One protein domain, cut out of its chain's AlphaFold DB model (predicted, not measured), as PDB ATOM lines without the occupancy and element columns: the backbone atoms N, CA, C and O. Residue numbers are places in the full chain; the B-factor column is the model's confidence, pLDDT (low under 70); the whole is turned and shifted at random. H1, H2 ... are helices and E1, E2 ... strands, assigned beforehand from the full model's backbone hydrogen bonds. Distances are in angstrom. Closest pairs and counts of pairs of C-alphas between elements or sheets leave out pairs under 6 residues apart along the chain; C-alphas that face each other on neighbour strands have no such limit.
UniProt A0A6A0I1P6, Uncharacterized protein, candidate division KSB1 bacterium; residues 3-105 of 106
ATOM      1  N   ASP A   3     213.652 201.852 133.906       85.44
ATOM      2  CA  ASP A   3     214.011 200.955 132.814       85.44
ATOM      3  C   ASP A   3     214.491 201.755 131.593       85.44
ATOM      4  O   ASP A   3     214.111 202.910 131.373       85.44
ATOM      5  N   GLU A   4     215.395 201.170 130.812       85.44
ATOM      6  CA  GLU A   4     215.809 201.752 129.543       85.44
ATOM      7  C   GLU A   4     214.700 201.580 128.506       85.44
ATOM      8  O   GLU A   4     214.285 200.462 128.232       85.44
ATOM      9  N   VAL A   5     214.290 202.672 127.855       81.19
ATOM     10  CA  VAL A   5     213.427 202.618 126.670       81.19
ATOM     11  C   VAL A   5     214.300 202.778 125.420       81.19
ATOM     12  O   VAL A   5     214.786 203.888 125.157       81.19
ATOM     13  N   PRO A   6     214.527 201.706 124.635       76.81
ATOM     14  CA  PRO A   6     215.356 201.774 123.438       76.81
ATOM     15  C   PRO A   6     214.823 202.797 122.433       76.81
ATOM     16  O   PRO A   6     213.613 202.988 122.301       76.81
ATOM     17  N   PHE A   7     215.738 203.449 121.712       77.69
ATOM     18  CA  PHE A   7     215.447 204.418 120.642       77.69
ATOM     19  C   PHE A   7     214.638 205.659 121.059       77.69
ATOM     20  O   PHE A   7     214.317 206.492 120.213       77.69
ATOM     21  N   SER A   8     214.348 205.824 122.351       79.69
ATOM     22  CA  SER A   8     213.666 207.003 122.878       79.69
ATOM     23  C   SER A   8     214.672 208.072 123.314       79.69
ATOM     24  O   SER A   8     215.722 207.740 123.878       79.69
ATOM     25  N   PRO A   9     214.388 209.367 123.078       79.38
ATOM     26  CA  PRO A   9     215.249 210.441 123.547       79.38
ATOM     27  C   PRO A   9     215.298 210.439 125.078       79.38
ATOM     28  O   PRO A   9     214.291 210.637 125.754       79.38
ATOM     29  N   GLN A  10     216.492 210.222 125.625       80.44
ATOM     30  CA  GLN A  10     216.712 210.251 127.068       80.44
ATOM     31  C   GLN A  10     216.676 211.699 127.589       80.44
ATOM     32  O   GLN A  10     217.226 212.593 126.927       80.44
ATOM     33  N   PRO A  11     216.085 211.955 128.776       84.56
ATOM     34  CA  PRO A  11     216.079 213.277 129.391       84.56
ATOM     35  C   PRO A  11     217.484 213.879 129.469       84.56
ATOM     36  O   PRO A  11     218.443 213.200 129.839       84.56
ATOM     37  N   GLY A  12     217.605 215.179 129.176       85.44
ATOM     38  CA  GLY A  12     218.897 215.878 129.167       85.44
ATOM     39  C   GLY A  12     219.670 215.748 130.483       85.44
ATOM     40  O   GLY A  12     220.895 215.682 130.466       85.44
ATOM     41  N   TYR A  13     218.959 215.615 131.607       86.75
ATOM     42  CA  TYR A  13     219.562 215.378 132.916       86.75
ATOM     43  C   TYR A  13     220.416 214.103 132.962       86.75
ATOM     44  O   TYR A  13     221.528 214.158 133.477       86.75
ATOM     45  N   ILE A  14     219.977 212.989 132.363       85.50
ATOM     46  CA  ILE A  14     220.728 211.719 132.387       85.50
ATOM     47  C   ILE A  14     222.099 211.881 131.717       85.50
ATOM     48  O   ILE A  14     223.081 211.325 132.195       85.50
ATOM     49  N   LYS A  15     222.199 212.719 130.674       83.94
ATOM     50  CA  LYS A  15     223.468 213.018 129.983       83.94
ATOM     51  C   LYS A  15     224.485 213.742 130.868       83.94
ATOM     52  O   LYS A  15     225.669 213.737 130.554       83.94
ATOM     53  N   THR A  16     224.022 214.398 131.930       86.75
ATOM     54  CA  THR A  16     224.888 215.093 132.893       86.75
ATOM     55  C   THR A  16     225.391 214.179 134.007       86.75
ATOM     56  O   THR A  16     226.279 214.577 134.757       86.75
ATOM     57  N   LEU A  17     224.836 212.970 134.119       89.75
ATOM     58  CA  LEU A  17     225.236 212.004 135.129       89.75
ATOM     59  C   LEU A  17     226.476 211.244 134.671       89.75
ATOM     60  O   LEU A  17     226.599 210.862 133.506       89.75
ATOM     61  N   GLN A  18     227.373 210.968 135.610       87.19
ATOM     62  CA  GLN A  18     228.502 210.095 135.341       87.19
ATOM     63  C   GLN A  18     228.029 208.645 135.403       87.19
ATOM     64  O   GLN A  18     227.428 208.236 136.398       87.19
ATOM     65  N   ASN A  19     228.305 207.868 134.356       85.50
ATOM     66  CA  ASN A  19     228.178 206.416 134.426       85.50
ATOM     67  C   ASN A  19     229.298 205.895 135.335       85.50
ATOM     68  O   ASN A  19     230.473 206.048 135.004       85.50
ATOM     69  N   GLN A  20     228.915 205.383 136.500       83.88
ATOM     70  CA  GLN A  20     229.846 204.848 137.478       83.88
ATOM     71  C   GLN A  20     230.128 203.373 137.202       83.88
ATOM     72  O   GLN A  20     231.289 202.990 137.187       83.88
ATOM     73  N   ASP A  21     229.083 202.582 136.948       86.81
ATOM     74  CA  ASP A  21     229.205 201.147 136.702       86.81
ATOM     75  C   ASP A  21     228.160 200.654 135.693       86.81
ATOM     76  O   ASP A  21     227.021 201.130 135.645       86.81
ATOM     77  N   PHE A  22     228.534 199.632 134.921       89.94
ATOM     78  CA  PHE A  22     227.616 198.853 134.096       89.94
ATOM     79  C   PHE A  22     227.946 197.372 134.224       89.94
ATOM     80  O   PHE A  22     228.970 196.911 133.720       89.94
ATOM     81  N   LEU A  23     227.073 196.628 134.899       90.50
ATOM     82  CA  LEU A  23     227.300 195.217 135.176       90.50
ATOM     83  C   LEU A  23     225.982 194.441 135.084       90.50
ATOM     84  O   LEU A  23     224.945 194.921 135.531       90.50
ATOM     85  N   HIS A  24     226.014 193.266 134.449       89.69
ATOM     86  CA  HIS A  24     224.859 192.372 134.270       89.69
ATOM     87  C   HIS A  24     223.572 193.073 133.779       89.69
ATOM     88  O   HIS A  24     222.465 192.720 134.169       89.69
ATOM     89  N   GLY A  25     223.678 194.083 132.911       88.62
ATOM     90  CA  GLY A  25     222.493 194.801 132.427       88.62
ATOM     91  C   GLY A  25     221.891 195.784 133.439       88.62
ATOM     92  O   GLY A  25     220.729 196.159 133.324       88.62
ATOM     93  N   VAL A  26     222.658 196.220 134.437       92.44
ATOM     94  CA  VAL A  26     222.282 197.282 135.374       92.44
ATOM     95  C   VAL A  26     223.303 198.408 135.254       92.44
ATOM     96  O   VAL A  26     224.502 198.192 135.425       92.44
ATOM     97  N   LYS A  27     222.838 199.616 134.925       92.06
ATOM     98  CA  LYS A  27     223.656 200.836 134.858       92.06
ATOM     99  C   LYS A  27     223.481 201.628 136.152       92.06
ATOM    100  O   LYS A  27     222.347 201.907 136.550       92.06
ATOM    101  N   LEU A  28     224.585 202.027 136.772       92.88
ATOM    102  CA  LEU A  28     224.614 202.946 137.903       92.88
ATOM    103  C   LEU A  28     225.155 204.295 137.443       92.88
ATOM    104  O   LEU A  28     226.306 204.422 137.031       92.88
ATOM    105  N   PHE A  29     224.323 205.317 137.562       92.06
ATOM    106  CA  PHE A  29     224.696 206.699 137.320       92.06
ATOM    107  C   PHE A  29     224.732 207.478 138.630       92.06
ATOM    108  O   PHE A  29     223.876 207.282 139.498       92.06
ATOM    109  N   VAL A  30     225.671 208.415 138.742       91.38
ATOM    110  CA  VAL A  30     225.775 209.317 139.892       91.38
ATOM    111  C   VAL A  30     225.820 210.770 139.445       91.38
ATOM    112  O   VAL A  30     226.587 211.164 138.566       91.38
ATOM    113  N   ASP A  31     224.982 211.580 140.084       91.94
ATOM    114  CA  ASP A  31     225.065 213.032 140.046       91.94
ATOM    115  C   ASP A  31     226.105 213.472 141.077       91.94
ATOM    116  O   ASP A  31     225.805 213.578 142.267       91.94
ATOM    117  N   GLN A  32     227.335 213.733 140.637       87.00
ATOM    118  CA  GLN A  32     228.404 214.156 141.545       87.00
ATOM    119  C   GLN A  32     228.100 215.473 142.276       87.00
ATOM    120  O   GLN A  32     228.658 215.723 143.341       87.00
ATOM    121  N   ARG A  33     227.223 216.326 141.729       87.75
ATOM    122  CA  ARG A  33     226.903 217.629 142.328       87.75
ATOM    123  C   ARG A  33     225.875 217.504 143.444       87.75
ATOM    124  O   ARG A  33     225.938 218.250 144.413       87.75
ATOM    125  N   ARG A  34     224.903 216.605 143.278       88.56
ATOM    126  CA  ARG A  34     223.771 216.441 144.210       88.56
ATOM    127  C   ARG A  34     223.855 215.178 145.064       88.56
ATOM    128  O   ARG A  34     223.055 215.018 145.975       88.56
ATOM    129  N   GLY A  35     224.781 214.271 144.758       85.44
ATOM    130  CA  GLY A  35     224.875 212.955 145.392       85.44
ATOM    131  C   GLY A  35     223.737 212.000 145.007       85.44
ATOM    132  O   GLY A  35     223.594 210.939 145.618       85.44
ATOM    133  N   ASN A  36     222.919 212.350 144.008       89.56
ATOM    134  CA  ASN A  36     221.816 211.507 143.551       89.56
ATOM    135  C   ASN A  36     222.352 210.297 142.786       89.56
ATOM    136  O   ASN A  36     223.323 210.402 142.040       89.56
ATOM    137  N   ARG A  37     221.675 209.156 142.925       91.12
ATOM    138  CA  ARG A  37     222.000 207.925 142.199       91.12
ATOM    139  C   ARG A  37     220.824 207.524 141.322       91.12
ATOM    140  O   ARG A  37     219.687 207.489 141.792       91.12
ATOM    141  N   LEU A  38     221.095 207.205 140.064       91.81
ATOM    142  CA  LEU A  38     220.116 206.665 139.132       91.81
ATOM    143  C   LEU A  38     220.545 205.253 138.744       91.81
ATOM    144  O   LEU A  38     221.588 205.055 138.135       91.81
ATOM    145  N   ILE A  39     219.708 204.283 139.094       92.94
ATOM    146  CA  ILE A  39     219.840 202.899 138.641       92.94
ATOM    147  C   ILE A  39     218.925 202.725 137.435       92.94
ATOM    148  O   ILE A  39     217.739 203.071 137.518       92.94
ATOM    149  N   MET A  40     219.477 202.215 136.338       91.69
ATOM    150  CA  MET A  40     218.756 201.936 135.100       91.69
ATOM    151  C   MET A  40     218.918 200.466 134.708       91.69
ATOM    152  O   MET A  40     220.045 199.984 134.584       91.69
ATOM    153  N   LEU A  41     217.803 199.768 134.497       91.81
ATOM    154  CA  LEU A  41     217.800 198.408 133.948       91.81
ATOM    155  C   LEU A  41     217.966 198.459 132.424       91.81
ATOM    156  O   LEU A  41     217.360 199.301 131.765       91.81
ATOM    157  N   CYS A  42     218.821 197.590 131.884       87.62
ATOM    158  CA  CYS A  42     219.155 197.493 130.465       87.62
ATOM    159  C   CYS A  42     219.296 196.007 130.070       87.62
ATOM    160  O   CYS A  42     220.239 195.356 130.529       87.62
ATOM    161  N   PRO A  43     218.438 195.443 129.201       86.88
ATOM    162  CA  PRO A  43     217.351 196.086 128.442       86.88
ATOM    163  C   PRO A  43     216.153 196.471 129.340       86.88
ATOM    164  O   PRO A  43     216.307 196.574 130.556       86.88
ATOM    165  N   ARG A  44     214.966 196.711 128.762       90.12
ATOM    166  CA  ARG A  44     213.736 196.967 129.535       90.12
ATOM    167  C   ARG A  44     213.496 195.881 130.585       90.12
ATOM    168  O   ARG A  44     213.992 194.759 130.467       90.12
ATOM    169  N   LEU A  45     212.688 196.224 131.583       89.12
ATOM    170  CA  LEU A  45     212.378 195.364 132.722       89.12
ATOM    171  C   LEU A  45     211.952 193.951 132.302       89.12
ATOM    172  O   LEU A  45     212.426 192.978 132.878       89.12
ATOM    173  N   GLU A  46     211.081 193.828 131.304       90.69
ATOM    174  CA  GLU A  46     210.523 192.544 130.891       90.69
ATOM    175  C   GLU A  46     211.580 191.631 130.275       90.69
ATOM    176  O   GLU A  46     211.722 190.479 130.688       90.69
ATOM    177  N   GLU A  47     212.357 192.140 129.316       91.44
ATOM    178  CA  GLU A  47     213.492 191.398 128.771       91.44
ATOM    179  C   GLU A  47     214.525 191.074 129.855       91.44
ATOM    180  O   GLU A  47     215.091 189.983 129.862       91.44
ATOM    181  N   TRP A  48     214.763 191.997 130.789       92.44
ATOM    182  CA  TRP A  48     215.697 191.783 131.888       92.44
ATOM    183  C   TRP A  48     215.251 190.632 132.804       92.44
ATOM    184  O   TRP A  48     216.080 189.803 133.171       92.44
ATOM    185  N   ILE A  49     213.952 190.530 133.110       91.19
ATOM    186  CA  ILE A  49     213.363 189.429 133.893       91.19
ATOM    187  C   ILE A  49     213.513 188.091 133.170       91.19
ATOM    188  O   ILE A  49     213.945 187.117 133.780       91.19
ATOM    189  N   ILE A  50     213.206 188.048 131.871       92.19
ATOM    190  CA  ILE A  50     213.342 186.828 131.063       92.19
ATOM    191  C   ILE A  50     214.799 186.358 131.049       92.19
ATOM    192  O   ILE A  50     215.081 185.182 131.271       92.19
ATOM    193  N   LEU A  51     215.747 187.278 130.867       92.12
ATOM    194  CA  LEU A  51     217.170 186.950 130.918       92.12
ATOM    195  C   LEU A  51     217.616 186.492 132.314       92.12
ATOM    196  O   LEU A  51     218.446 185.594 132.411       92.12
ATOM    197  N   ALA A  52     217.081 187.079 133.389       91.94
ATOM    198  CA  ALA A  52     217.374 186.646 134.756       91.94
ATOM    199  C   ALA A  52     216.852 185.228 135.040       91.94
ATOM    200  O   ALA A  52     217.538 184.455 135.704       91.94
ATOM    201  N   ALA A  53     215.680 184.872 134.504       92.00
ATOM    202  CA  ALA A  53     215.125 183.524 134.599       92.00
ATOM    203  C   ALA A  53     216.000 182.499 133.863       92.00
ATOM    204  O   ALA A  53     216.331 181.459 134.427       92.00
ATOM    205  N   HIS A  54     216.452 182.834 132.648       90.75
ATOM    206  CA  HIS A  54     217.384 181.998 131.889       90.75
ATOM    207  C   HIS A  54     218.720 181.790 132.611       90.75
ATOM    208  O   HIS A  54     219.212 180.669 132.644       90.75
ATOM    209  N   GLU A  55     219.301 182.840 133.200       89.50
ATOM    210  CA  GLU A  55     220.539 182.726 133.989       89.50
ATOM    211  C   GLU A  55     220.374 181.840 135.228       89.50
ATOM    212  O   GLU A  55     221.317 181.163 135.624       89.50
ATOM    213  N   ALA A  56     219.192 181.861 135.844       89.81
ATOM    214  CA  ALA A  56     218.874 181.060 137.021       89.81
ATOM    215  C   ALA A  56     218.325 179.661 136.680       89.81
ATOM    216  O   ALA A  56     217.926 178.946 137.595       89.81
ATOM    217  N   GLU A  57     218.277 179.291 135.393       90.94
ATOM    218  CA  GLU A  57     217.714 178.029 134.886       90.94
ATOM    219  C   GLU A  57     216.278 177.748 135.381       90.94
ATOM    220  O   GLU A  57     215.889 176.604 135.610       90.94
ATOM    221  N   ILE A  58     215.469 178.802 135.542       90.88
ATOM    222  CA  ILE A  58     214.092 178.726 136.046       90.88
ATOM    223  C   ILE A  58     213.088 179.065 134.944       90.88
ATOM    224  O   ILE A  58     213.276 180.003 134.171       90.88
ATOM    225  N   ASN A  59     211.984 178.315 134.904       91.12
ATOM    226  CA  ASN A  59     210.874 178.563 133.994       91.12
ATOM    227  C   ASN A  59     209.922 179.616 134.587       91.12
ATOM    228  O   ASN A  59     209.425 179.467 135.704       91.12
ATOM    229  N   LEU A  60     209.640 180.685 133.839       90.44
ATOM    230  CA  LEU A  60     208.749 181.761 134.294       90.44
ATOM    231  C   LEU A  60     207.297 181.295 134.468       90.44
ATOM    232  O   LEU A  60     206.579 181.825 135.322       90.44
ATOM    233  N   ASN A  61     206.873 180.283 133.709       90.50
ATOM    234  CA  ASN A  61     205.517 179.745 133.787       90.50
ATOM    235  C   ASN A  61     205.228 179.093 135.149       90.50
ATOM    236  O   ASN A  61     204.078 179.100 135.578       90.50
ATOM    237  N   ASP A  62     206.254 178.622 135.871       91.88
ATOM    238  CA  ASP A  62     206.114 178.078 137.235       91.88
ATOM    239  C   ASP A  62     205.654 179.143 138.251       91.88
ATOM    240  O   ASP A  62     205.223 178.829 139.364       91.88
ATOM    241  N   TYR A  63     205.734 180.418 137.857       90.25
ATOM    242  CA  TYR A  63     205.331 181.586 138.633       90.25
ATOM    243  C   TYR A  63     204.137 182.310 138.003       90.25
ATOM    244  O   TYR A  63     203.846 183.434 138.397       90.25
ATOM    245  N   ASP A  64     203.453 181.714 137.023       88.69
ATOM    246  CA  ASP A  64     202.404 182.359 136.219       88.69
ATOM    247  C   ASP A  64     202.895 183.578 135.407       88.69
ATOM    248  O   ASP A  64     202.092 184.410 134.978       88.69
ATOM    249  N   LEU A  65     204.208 183.711 135.182       88.94
ATOM    250  CA  LEU A  65     204.800 184.793 134.393       88.94
ATOM    251  C   LEU A  65     205.015 184.347 132.943       88.94
ATOM    252  O   LEU A  65     205.384 183.212 132.662       88.94
ATOM    253  N   LEU A  66     204.808 185.271 132.004       88.50
ATOM    254  CA  LEU A  66     204.914 184.986 130.572       88.50
ATOM    255  C   LEU A  66     206.350 185.188 130.066       88.50
ATOM    256  O   LEU A  66     206.949 186.238 130.293       88.50
ATOM    257  N   GLU A  67     206.861 184.236 129.283       86.88
ATOM    258  CA  GLU A  67     208.216 184.271 128.690       86.88
ATOM    259  C   GLU A  67     208.356 185.218 127.484       86.88
ATOM    260  O   GLU A  67     209.416 185.340 126.873       86.88
ATOM    261  N   ASN A  68     207.284 185.920 127.114       89.69
ATOM    262  CA  ASN A  68     207.302 186.896 126.037       89.69
ATOM    263  C   ASN A  68     207.282 188.317 126.603       89.69
ATOM    264  O   ASN A  68     206.280 188.726 127.185       89.69
ATOM    265  N   ALA A  69     208.322 189.111 126.337       86.31
ATOM    266  CA  ALA A  69     208.452 190.461 126.890       86.31
ATOM    267  C   ALA A  69     207.241 191.372 126.604       86.31
ATOM    268  O   ALA A  69     206.792 192.118 127.471       86.31
ATOM    269  N   LYS A  70     206.641 191.281 125.409       86.12
ATOM    270  CA  LYS A  70     205.464 192.088 125.039       86.12
ATOM    271  C   LYS A  70     204.210 191.671 125.807       86.12
ATOM    272  O   LYS A  70     203.357 192.513 126.085       86.12
ATOM    273  N   GLN A  71     204.057 190.380 126.090       85.81
ATOM    274  CA  GLN A  71     202.943 189.886 126.891       85.81
ATOM    275  C   GLN A  71     203.175 190.173 128.376       85.81
ATOM    276  O   GLN A  71     202.265 190.666 129.041       85.81
ATOM    277  N   LEU A  72     204.404 189.965 128.857       86.56
ATOM    278  CA  LEU A  72     204.819 190.271 130.218       86.56
ATOM    279  C   LEU A  72     204.578 191.747 130.543       86.56
ATOM    280  O   LEU A  72     203.975 192.034 131.567       86.56
ATOM    281  N   HIS A  73     204.879 192.671 129.627       84.25
ATOM    282  CA  HIS A  73     204.618 194.106 129.809       84.25
ATOM    283  C   HIS A  73     203.153 194.417 130.159       84.25
ATOM    284  O   HIS A  73     202.854 195.321 130.935       84.25
ATOM    285  N   LYS A  74     202.209 193.644 129.606       82.81
ATOM    286  CA  LYS A  74     200.775 193.817 129.879       82.81
ATOM    287  C   LYS A  74     200.350 193.221 131.219       82.81
ATOM    288  O   LYS A  74     199.381 193.695 131.804       82.81
ATOM    289  N   ALA A  75     201.030 192.170 131.666       81.25
ATOM    290  CA  ALA A  75     200.631 191.368 132.818       81.25
ATOM    291  C   ALA A  75     201.403 191.722 134.100       81.25
ATOM    292  O   ALA A  75     200.867 191.576 135.194       81.25
ATOM    293  N   ILE A  76     202.625 192.244 133.980       79.69
ATOM    294  CA  ILE A  76     203.570 192.406 135.091       79.69
ATOM    295  C   ILE A  76     203.034 193.299 136.213       79.69
ATOM    296  O   ILE A  76     203.206 192.994 137.390       79.69
ATOM    297  N   ASN A  77     202.293 194.353 135.860       77.94
ATOM    298  CA  ASN A  77     201.665 195.244 136.836       77.94
ATOM    299  C   ASN A  77     200.518 194.576 137.612       77.94
ATOM    300  O   ASN A  77     200.214 195.003 138.725       77.94
ATOM    301  N   LEU A  78     199.886 193.548 137.036       78.75
ATOM    302  CA  LEU A  78     198.794 192.784 137.650       78.75
ATOM    303  C   LEU A  78     199.318 191.584 138.454       78.75
ATOM    304  O   LEU A  78     198.707 191.188 139.441       78.75
ATOM    305  N   GLN A  79     200.467 191.029 138.065       83.56
ATOM    306  CA  GLN A  79     201.063 189.816 138.631       83.56
ATOM    307  C   GLN A  79     202.180 190.117 139.649       83.56
ATOM    308  O   GLN A  79     203.199 189.432 139.703       83.56
ATOM    309  N   GLN A  80     202.006 191.145 140.487       84.50
ATOM    310  CA  GLN A  80     203.049 191.588 141.428       84.50
ATOM    311  C   GLN A  80     203.456 190.502 142.434       84.50
ATOM    312  O   GLN A  80     204.633 190.387 142.770       84.50
ATOM    313  N   SER A  81     202.508 189.683 142.897       88.88
ATOM    314  CA  SER A  81     202.782 188.581 143.830       88.88
ATOM    315  C   SER A  81     203.648 187.492 143.192       88.88
ATOM    316  O   SER A  81     204.626 187.053 143.795       88.88
ATOM    317  N   SER A  82     203.319 187.104 141.959       90.00
ATOM    318  CA  SER A  82     204.089 186.168 141.137       90.00
ATOM    319  C   SER A  82     205.506 186.664 140.891       90.00
ATOM    320  O   SER A  82     206.469 185.942 141.143       90.00
ATOM    321  N   LEU A  83     205.638 187.934 140.487       89.62
ATOM    322  CA  LEU A  83     206.935 188.565 140.288       89.62
ATOM    323  C   LEU A  83     207.748 188.575 141.581       89.62
ATOM    324  O   LEU A  83     208.918 188.215 141.564       89.62
ATOM    325  N   LYS A  84     207.140 188.944 142.713       91.12
ATOM    326  CA  LYS A  84     207.836 188.955 144.002       91.12
ATOM    327  C   LYS A  84     208.372 187.571 144.362       91.12
ATOM    328  O   LYS A  84     209.535 187.467 144.732       91.12
ATOM    329  N   ARG A  85     207.548 186.528 144.224       93.50
ATOM    330  CA  ARG A  85     207.954 185.144 144.494       93.50
ATOM    331  C   ARG A  85     209.116 184.719 143.596       93.50
ATOM    332  O   ARG A  85     210.108 184.216 144.104       93.50
ATOM    333  N   PHE A  86     209.021 184.996 142.296       93.00
ATOM    334  CA  PHE A  86     210.103 184.739 141.347       93.00
ATOM    335  C   PHE A  86     211.408 185.421 141.779       93.00
ATOM    336  O   PHE A  86     212.438 184.765 141.903       93.00
ATOM    337  N   ILE A  87     211.359 186.723 142.075       91.88
ATOM    338  CA  ILE A  87     212.534 187.486 142.512       91.88
ATOM    339  C   ILE A  87     213.118 186.916 143.807       91.88
ATOM    340  O   ILE A  87     214.337 186.809 143.917       91.88
ATOM    341  N   ASP A  88     212.278 186.541 144.774       91.62
ATOM    342  CA  ASP A  88     212.735 185.953 146.034       91.62
ATOM    343  C   ASP A  88     213.467 184.619 145.834       91.62
ATOM    344  O   ASP A  88     214.470 184.388 146.517       91.62
ATOM    345  N   ASP A  89     213.024 183.802 144.877       92.25
ATOM    346  CA  ASP A  89     213.616 182.497 144.575       92.25
ATOM    347  C   ASP A  89     214.931 182.625 143.778       92.25
ATOM    348  O   ASP A  89     215.857 181.840 143.989       92.25
ATOM    349  N   ILE A  90     215.075 183.650 142.923       91.19
ATOM    350  CA  ILE A  90     216.284 183.842 142.095       91.19
ATOM    351  C   ILE A  90     217.288 184.875 142.621       91.19
ATOM    352  O   ILE A  90     218.374 185.022 142.055       91.19
ATOM    353  N   LYS A  91     216.989 185.590 143.714       89.62
ATOM    354  CA  LYS A  91     217.855 186.677 144.225       89.62
ATOM    355  C   LYS A  91     219.289 186.250 144.532       89.62
ATOM    356  O   LYS A  91     220.201 187.063 144.413       89.62
ATOM    357  N   THR A  92     219.497 184.998 144.941       87.44
ATOM    358  CA  THR A  92     220.825 184.469 145.285       87.44
ATOM    359  C   THR A  92     221.496 183.721 144.143       87.44
ATOM    360  O   THR A  92     222.702 183.516 144.219       87.44
ATOM    361  N   SER A  93     220.766 183.317 143.102       88.06
ATOM    362  CA  SER A  93     221.306 182.559 141.963       88.06
ATOM    363  C   SER A  93     221.528 183.418 140.716       88.06
ATOM    364  O   SER A  93     222.390 183.095 139.906       88.06
ATOM    365  N   SER A  94     220.815 184.538 140.571       90.19
ATOM    366  CA  SER A  94     220.953 185.437 139.423       90.19
ATOM    367  C   SER A  94     221.970 186.553 139.685       90.19
ATOM    368  O   SER A  94     221.754 187.437 140.519       90.19
ATOM    369  N   ALA A  95     223.057 186.572 138.907       91.25
ATOM    370  CA  ALA A  95     224.077 187.625 138.964       91.25
ATOM    371  C   ALA A  95     223.490 189.025 138.689       91.25
ATOM    372  O   ALA A  95     223.910 190.024 139.288       91.25
ATOM    373  N   LYS A  96     222.466 189.095 137.829       91.94
ATOM    374  CA  LYS A  96     221.671 190.301 137.575       91.94
ATOM    375  C   LYS A  96     221.031 190.855 138.846       91.94
ATOM    376  O   LYS A  96     221.206 192.037 139.150       91.94
ATOM    377  N   LEU A  97     220.330 190.015 139.611       90.75
ATOM    378  CA  LEU A  97     219.683 190.451 140.851       90.75
ATOM    379  C   LEU A  97     220.679 190.776 141.953       90.75
ATOM    380  O   LEU A  97     220.483 191.764 142.656       90.75
ATOM    381  N   GLN A  98     221.766 190.019 142.063       91.81
ATOM    382  CA  GLN A  98     222.837 190.336 143.007       91.81
ATOM    383  C   GLN A  98     223.456 191.713 142.719       91.81
ATOM    384  O   GLN A  98     223.697 192.500 143.633       91.81
ATOM    385  N   THR A  99     223.660 192.041 141.441       92.62
ATOM    386  CA  THR A  99     224.160 193.361 141.022       92.62
ATOM    387  C   THR A  99     223.154 194.463 141.327       92.62
ATOM    388  O   THR A  99     223.512 195.527 141.827       92.62
ATOM    389  N   LEU A 100     221.874 194.214 141.056       91.81
ATOM    390  CA  LEU A 100     220.826 195.169 141.376       91.81
ATOM    391  C   LEU A 100     220.749 195.431 142.891       91.81
ATOM    392  O   LEU A 100     220.684 196.588 143.310       91.81
ATOM    393  N   ALA A 101     220.804 194.377 143.707       90.38
ATOM    394  CA  ALA A 101     220.801 194.467 145.163       90.38
ATOM    395  C   ALA A 101     222.011 195.260 145.686       90.38
ATOM    396  O   ALA A 101     221.838 196.180 146.491       90.38
ATOM    397  N   SER A 102     223.213 194.995 145.158       91.25
ATOM    398  CA  SER A 102     224.427 195.712 145.568       91.25
ATOM    399  C   SER A 102     224.353 197.212 145.253       91.25
ATOM    400  O   SER A 102     224.737 198.043 146.079       91.25
ATOM    401  N   PHE A 103     223.770 197.597 144.112       90.31
ATOM    402  CA  PHE A 103     223.568 199.007 143.759       90.31
ATOM    403  C   PHE A 103     222.495 199.687 144.618       90.31
ATOM    404  O   PHE A 103     222.627 200.871 144.968       90.31
ATOM    405  N   LEU A 104     221.457 198.941 145.004       87.88
ATOM    406  CA  LEU A 104     220.427 199.399 145.934       87.88
ATOM    407  C   LEU A 104     220.936 199.508 147.380       87.88
ATOM    408  O   LEU A 104     220.318 200.223 148.168       87.88
ATOM    409  N   ARG A 105     222.099 198.917 147.694       81.38
ATOM    410  CA  ARG A 105     222.627 198.752 149.062       81.38
ATOM    411  C   ARG A 105     221.652 197.975 149.960       81.38
ATOM    412  O   ARG A 105     221.472 198.347 151.120       81.38
TER     413      ARG A 105
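What this domain is: This is residues 3 to 105 of the 106 residues of an uncharacterized protein of candidate division KSB1 bacterium (UniProt A0A6A0I1P6). An elongated model of two lobes: at one end a three-stranded antiparallel sheet with H5 packed along one face, at the other a loose cluster of four helices, H1 to H4, entered from E3 and left through the link from H4 to H5, with H5 folding back over the sheet. Before the first strand runs a stretch with no named element, residues 3 to 17, of which 7 to 12 stick out as a free loop. The printed part has 103 residues with three named strands and then five named helices, in the order E1 E2 E3 H1 H2 H3 H4 H5; the sheet's order is E1, E2, E3 and the class is mixed, helices and strands. The whole is compact, with a radius of gyration of the C-alphas of 14.7 A, and spans 45 by 28 by 20 A.

Where its parts are: In the sheet, E1 is residues 18 to 23, 14.9 A long, starting at C-alpha 18 (228.502, 210.095, 135.341); E2 is residues 26 to 30 and E3 residues 37 to 41, each 13.3 A. H5, residues 95 to 104, is 14.2 A and ends at C-alpha 104 (220.427, 199.399, 145.934). H1 is residues 45 to 55, 15.1 A, starting at C-alpha 45 (212.378, 195.364, 132.722). H2 is residues 60 to 63, 5.5 A; H3 is residues 69 to 75, 9.9 A; H4 is residues 80 to 90, 15.3 A.

How they stand to each other: E1, E2 and E3 form a meander, each strand the antiparallel neighbour of the one before, and E1 and E2, like E2 and E3, make a hairpin. Within hydrogen-bond range are N 28 and O 21, 2.8 A, between E1 and E2, and N 29 and O 38, 2.8 A, between E2 and E3. H5 is on the sheet in two layers, a helix on one face of a sheet: its height over the sheet is 9.0 A, it lies over E2, and it runs along the strands at 15 degrees to E2 on the local plane. The closest C-alphas of E2 and H5 are those of Val 26 and Leu 100, 6.5 A. H1 and H5 touch only at their ends, C-alphas 52 and 96 being closest at 6.3 A. H1 touches H3 at a steep tilt of 67 degrees, opposite ways, with the C-alphas of Glu 46 and Ala 69 closest at 5.0 A. H2 touches H4, with the C-alphas of Tyr 63 and Ser 82 closest at 5.4 A. H3 and H4 are apart. In H1, H4 and H5 every O i to N i+4 pair is within hydrogen-bond range, in H3 2 of 3, and H2 is too short for such a pair.

The domain as a whole: The two C-alphas farthest apart, those of Arg 33 and Asp 62, are 45.0 A apart. The printed part has no cut and no long link between named elements; the link from E2 to E3 is short and the others are tight. The mean pLDDT of the printed part is 88.3, and no printed residue is under 70.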